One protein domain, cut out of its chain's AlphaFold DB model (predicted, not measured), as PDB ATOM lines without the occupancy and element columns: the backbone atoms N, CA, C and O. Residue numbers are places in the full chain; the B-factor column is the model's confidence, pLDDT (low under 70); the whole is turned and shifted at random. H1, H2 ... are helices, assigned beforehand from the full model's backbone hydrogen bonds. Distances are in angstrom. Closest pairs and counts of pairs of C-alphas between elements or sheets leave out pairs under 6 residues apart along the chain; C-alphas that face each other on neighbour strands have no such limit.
ATOM      1  N   THR A  37      28.311  10.290  12.527       94.56
ATOM      2  CA  THR A  37      29.228  11.347  12.969       94.56
ATOM      3  C   THR A  37      30.683  10.931  12.760       94.56
ATOM      4  O   THR A  37      31.007   9.750  12.629       94.56
ATOM      5  N   GLU A  38      31.601  11.897  12.759       91.06
ATOM      6  CA  GLU A  38      33.031  11.601  12.622       91.06
ATOM      7  C   GLU A  38      33.552  10.706  13.758       91.06
ATOM      8  O   GLU A  38      34.394   9.838  13.529       91.06
ATOM      9  N   GLU A  39      33.012  10.843  14.970       92.75
ATOM     10  CA  GLU A  39      33.340   9.985  16.111       92.75
ATOM     11  C   GLU A  39      32.877   8.539  15.889       92.75
ATOM     12  O   GLU A  39      33.637   7.600  16.139       92.75
ATOM     13  N   GLU A  40      31.660   8.342  15.374       94.50
ATOM     14  CA  GLU A  40      31.134   7.014  15.035       94.50
ATOM     15  C   GLU A  40      31.967   6.358  13.932       94.50
ATOM     16  O   GLU A  40      32.363   5.196  14.052       94.50
ATOM     17  N   LYS A  41      32.315   7.120  12.887       92.75
ATOM     18  CA  LYS A  41      33.189   6.656  11.800       92.75
ATOM     19  C   LYS A  41      34.576   6.260  12.308       92.75
ATOM     20  O   LYS A  41      35.131   5.252  11.863       92.75
ATOM     21  N   GLN A  42      35.145   7.014  13.249       91.44
ATOM     22  CA  GLN A  42      36.419   6.670  13.889       91.44
ATOM     23  C   GLN A  42      36.313   5.396  14.731       91.44
ATOM     24  O   GLN A  42      37.214   4.554  14.668       91.44
ATOM     25  N   HIS A  43      35.216   5.235  15.478       92.81
ATOM     26  CA  HIS A  43      34.974   4.074  16.335       92.81
ATOM     27  C   HIS A  43      34.960   2.762  15.545       92.81
ATOM     28  O   HIS A  43      35.547   1.772  15.974       92.81
ATOM     29  N   ILE A  44      34.356   2.776  14.356       93.00
ATOM     30  CA  ILE A  44      34.322   1.609  13.466       93.00
ATOM     31  C   ILE A  44      35.529   1.528  12.530       93.00
ATOM     32  O   ILE A  44      35.550   0.693  11.634       93.00
ATOM     33  N   HIS A  45      36.539   2.385  12.690       91.06
ATOM     34  CA  HIS A  45      37.720   2.421  11.821       91.06
ATOM     35  C   HIS A  45      37.381   2.594  10.325       91.06
ATOM     36  O   HIS A  45      38.047   2.023   9.452       91.06
ATOM     37  N   LEU A  46      36.341   3.385  10.023       89.75
ATOM     38  CA  LEU A  46      35.910   3.665   8.649       89.75
ATOM     39  C   LEU A  46      37.016   4.370   7.855       89.75
ATOM     40  O   LEU A  46      37.245   4.068   6.684       89.75
ATOM     41  N   HIS A  47      37.758   5.244   8.536       87.88
ATOM     42  CA  HIS A  47      38.989   5.860   8.058       87.88
ATOM     43  C   HIS A  47      40.175   5.335   8.869       87.88
ATOM     44  O   HIS A  47      40.057   5.053  10.062       87.88
ATOM     45  N   ASN A  48      41.345   5.215   8.240       74.38
ATOM     46  CA  ASN A  48      42.576   4.936   8.977       74.38
ATOM     47  C   ASN A  48      43.196   6.235   9.531       74.38
ATOM     48  O   ASN A  48      42.679   7.330   9.316       74.38
ATOM     49  N   ARG A  49      44.351   6.118  10.201       66.50
ATOM     50  CA  ARG A  49      45.052   7.232  10.871       66.50
ATOM     51  C   ARG A  49      45.367   8.449   9.987       66.50
ATOM     52  O   ARG A  49      45.609   9.515  10.535       66.50
ATOM     53  N   ASN A  50      45.346   8.309   8.662       65.62
ATOM     54  CA  ASN A  50      45.624   9.403   7.729       65.62
ATOM     55  C   ASN A  50      44.357   9.910   7.017       65.62
ATOM     56  O   ASN A  50      44.474  10.590   6.003       65.62
ATOM     57  N   GLY A  51      43.158   9.536   7.482       60.62
ATOM     58  CA  GLY A  51      41.881   9.916   6.860       60.62
ATOM     59  C   GLY A  51      41.590   9.211   5.529       60.62
ATOM     60  O   GLY A  51      40.562   9.455   4.908       60.62
ATOM     61  N   VAL A  52      42.475   8.319   5.067       57.41
ATOM     62  CA  VAL A  52      42.411   7.717   3.727       57.41
ATOM     63  C   VAL A  52      42.734   6.231   3.808       57.41
ATOM     64  O   VAL A  52      43.838   5.887   4.203       57.41
ATOM     65  N   ASN A  53      41.850   5.356   3.313       61.59
ATOM     66  CA  ASN A  53      42.003   3.885   3.291       61.59
ATOM     67  C   ASN A  53      41.661   3.170   4.616       61.59
ATOM     68  O   ASN A  53      42.475   2.396   5.125       61.59
ATOM     69  N   GLY A  54      40.482   3.425   5.188       70.81
ATOM     70  CA  GLY A  54      39.899   2.505   6.172       70.81
ATOM     71  C   GLY A  54      39.029   1.428   5.513       70.81
ATOM     72  O   GLY A  54      39.141   1.170   4.309       70.81
ATOM     73  N   TYR A  55      38.181   0.784   6.310       85.69
ATOM     74  CA  TYR A  55      37.395  -0.380   5.904       85.69
ATOM     75  C   TYR A  55      35.923  -0.013   5.741       85.69
ATOM     76  O   TYR A  55      35.149  -0.086   6.687       85.69
ATOM     77  N   LEU A  56      35.526   0.362   4.523       89.12
ATOM     78  CA  LEU A  56      34.155   0.795   4.223       89.12
ATOM     79  C   LEU A  56      33.096  -0.205   4.723       89.12
ATOM     80  O   LEU A  56      32.107   0.175   5.340       89.12
ATOM     81  N   TRP A  57      33.351  -1.505   4.568       89.12
ATOM     82  CA  TRP A  57      32.436  -2.562   5.010       89.12
ATOM     83  C   TRP A  57      32.184  -2.605   6.527       89.12
ATOM     84  O   TRP A  57      31.203  -3.217   6.950       89.12
ATOM     85  N   HIS A  58      33.001  -1.940   7.352       92.94
ATOM     86  CA  HIS A  58      32.782  -1.888   8.798       92.94
ATOM     87  C   HIS A  58      31.453  -1.236   9.180       92.94
ATOM     88  O   HIS A  58      30.918  -1.581  10.229       92.94
ATOM     89  N   VAL A  59      30.864  -0.392   8.322       94.56
ATOM     90  CA  VAL A  59      29.512   0.145   8.564       94.56
ATOM     91  C   VAL A  59      28.492  -0.976   8.803       94.56
ATOM     92  O   VAL A  59      27.611  -0.841   9.645       94.56
ATOM     93  N   PHE A  60      28.643  -2.107   8.110       93.19
ATOM     94  CA  PHE A  60      27.755  -3.259   8.237       93.19
ATOM     95  C   PHE A  60      28.260  -4.245   9.288       93.19
ATOM     96  O   PHE A  60      27.473  -4.730  10.091       93.19
ATOM     97  N   SER A  61      29.574  -4.499   9.347       91.31
ATOM     98  CA  SER A  61      30.152  -5.420  10.342       91.31
ATOM     99  C   SER A  61      29.921  -4.968  11.786       91.31
ATOM    100  O   SER A  61      29.766  -5.809  12.664       91.31
ATOM    101  N   TYR A  62      29.879  -3.655  12.026       93.88
ATOM    102  CA  TYR A  62      29.577  -3.067  13.334       93.88
ATOM    103  C   TYR A  62      28.087  -2.741  13.518       93.88
ATOM    104  O   TYR A  62      27.708  -2.190  14.546       93.88
ATOM    105  N   GLY A  63      27.228  -3.065  12.544       93.75
ATOM    106  CA  GLY A  63      25.783  -2.839  12.646       93.75
ATOM    107  C   GLY A  63      25.362  -1.366  12.634       93.75
ATOM    108  O   GLY A  63      24.249  -1.047  13.040       93.75
ATOM    109  N   MET A  64      26.215  -0.463  12.141       94.38
ATOM    110  CA  MET A  64      25.927   0.978  12.059       94.38
ATOM    111  C   MET A  64      24.859   1.320  11.013       94.38
ATOM    112  O   MET A  64      24.357   2.445  10.955       94.38
ATOM    113  N   ARG A  65      24.524   0.356  10.151       92.06
ATOM    114  CA  ARG A  65      23.424   0.428   9.195       92.06
ATOM    115  C   ARG A  65      22.754  -0.934   9.078       92.06
ATOM    116  O   ARG A  65      23.432  -1.953   8.963       92.06
ATOM    117  N   GLY A  66      21.423  -0.928   9.054       91.88
ATOM    118  CA  GLY A  66      20.645  -2.126   8.761       91.88
ATOM    119  C   GLY A  66      20.995  -2.677   7.379       91.88
ATOM    120  O   GLY A  66      21.097  -1.927   6.406       91.88
ATOM    121  N   CYS A  67      21.189  -3.987   7.302       91.81
ATOM    122  CA  CYS A  67      21.379  -4.712   6.056       91.81
ATOM    123  C   CYS A  67      20.687  -6.068   6.151       91.81
ATOM    124  O   CYS A  67      20.569  -6.635   7.237       91.81
ATOM    125  N   PHE A  68      20.226  -6.571   5.010       93.56
ATOM    126  CA  PHE A  68      19.787  -7.955   4.915       93.56
ATOM    127  C   PHE A  68      21.000  -8.882   4.939       93.56
ATOM    128  O   PHE A  68      22.095  -8.505   4.511       93.56
ATOM    129  N   THR A  69      20.804 -10.102   5.432       92.56
ATOM    130  CA  THR A  69      21.857 -11.122   5.500       92.56
ATOM    131  C   THR A  69      21.311 -12.475   5.056       92.56
ATOM    132  O   THR A  69      20.109 -12.714   5.141       92.56
ATOM    133  N   GLY A  70      22.188 -13.356   4.569       93.88
ATOM    134  CA  GLY A  70      21.796 -14.693   4.115       93.88
ATOM    135  C   GLY A  70      20.730 -14.653   3.016       93.88
ATOM    136  O   GLY A  70      20.822 -13.845   2.092       93.88
ATOM    137  N   GLU A  71      19.710 -15.502   3.150       96.81
ATOM    138  CA  GLU A  71      18.633 -15.666   2.163       96.81
ATOM    139  C   GLU A  71      17.887 -14.356   1.868       96.81
ATOM    140  O   GLU A  71      17.555 -14.079   0.718       96.81
ATOM    141  N   GLU A  72      17.679 -13.502   2.874       95.62
ATOM    142  CA  GLU A  72      16.998 -12.214   2.686       95.62
ATOM    143  C   GLU A  72      17.794 -11.278   1.768       95.62
ATOM    144  O   GLU A  72      17.218 -10.562   0.948       95.62
ATOM    145  N   ALA A  73      19.127 -11.294   1.881       93.56
ATOM    146  CA  ALA A  73      19.995 -10.492   1.024       93.56
ATOM    147  C   ALA A  73      19.986 -11.005  -0.419       93.56
ATOM    148  O   ALA A  73      19.943 -10.204  -1.351       93.56
ATOM    149  N   GLU A  74      20.008 -12.328  -0.594       95.31
ATOM    150  CA  GLU A  74      19.945 -12.971  -1.908       95.31
ATOM    151  C   GLU A  74      18.618 -12.659  -2.603       95.31
ATOM    152  O   GLU A  74      18.608 -12.165  -3.729       95.31
ATOM    153  N   MET A  75      17.498 -12.829  -1.894       96.38
ATOM    154  CA  MET A  75      16.171 -12.514  -2.419       96.38
ATOM    155  C   MET A  75      16.034 -11.042  -2.811       96.38
ATOM    156  O   MET A  75      15.535 -10.744  -3.896       96.38
ATOM    157  N   ALA A  76      16.480 -10.120  -1.950       94.62
ATOM    158  CA  ALA A  76      16.433  -8.691  -2.248       94.62
ATOM    159  C   ALA A  76      17.284  -8.346  -3.481       94.62
ATOM    160  O   ALA A  76      16.851  -7.583  -4.343       94.62
ATOM    161  N   PHE A  77      18.475  -8.939  -3.603       91.81
ATOM    162  CA  PHE A  77      19.350  -8.730  -4.755       91.81
ATOM    163  C   PHE A  77      18.754  -9.274  -6.062       91.81
ATOM    164  O   PHE A  77      18.888  -8.644  -7.116       91.81
ATOM    165  N   ASP A  78      18.102 -10.433  -6.021       92.88
ATOM    166  CA  ASP A  78      17.496 -11.054  -7.200       92.88
ATOM    167  C   ASP A  78      16.252 -10.304  -7.686       92.88
ATOM    168  O   ASP A  78      16.037 -10.211  -8.896       92.88
TER     169      ASP A  78
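AT A GLANCE: This is residues 37 to 78 of the 85 residues of an uncharacterized protein of Geobacillus stearothermophilus (UniProt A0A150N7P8). A loose, elongated rod with three short, separate helices: H3, the longest, lies at one end, where residues 69 to 75 stick out, H2 lies near the middle, and H1 lies towards the other end, beyond which the loop of residues 48 to 53 reaches. The printed part has 42 residues, with helices H1, H2 and H3 in that order and no named strand; the class is all helix, though 18 of the 42 residues are in named elements. The radius of gyration of the C-alphas is 12.9 A, and the spans are 38 by 17 by 12 A.

HOW THE PARTS SIT: H3, residues 71 to 78, is apart from H2, residues 58 to 61, and from H1, residues 38 to 43. H1 and H2 are only just apart, their closest C-alphas 8.1 A from each other. In H1 and H3 every O i to N i+4 pair is within hydrogen-bond range; H2 is too short for such a pair.

IN THESE COORDINATES: H3 measures 10.5 A and ends at C-alpha 78 (17.496, -11.054, -7.200). H2 measures 4.7 A. H1 measures 8.6 A from C-alpha 38 (33.031, 11.601, 12.622).

THE WHOLE: The C-alphas farthest apart, of Asn 50 and Met 75, are 38.1 A apart. The printed part has no cut. The H1 to H2 link is long, 14 residues. Residues 49 to 53 have pLDDT under 70.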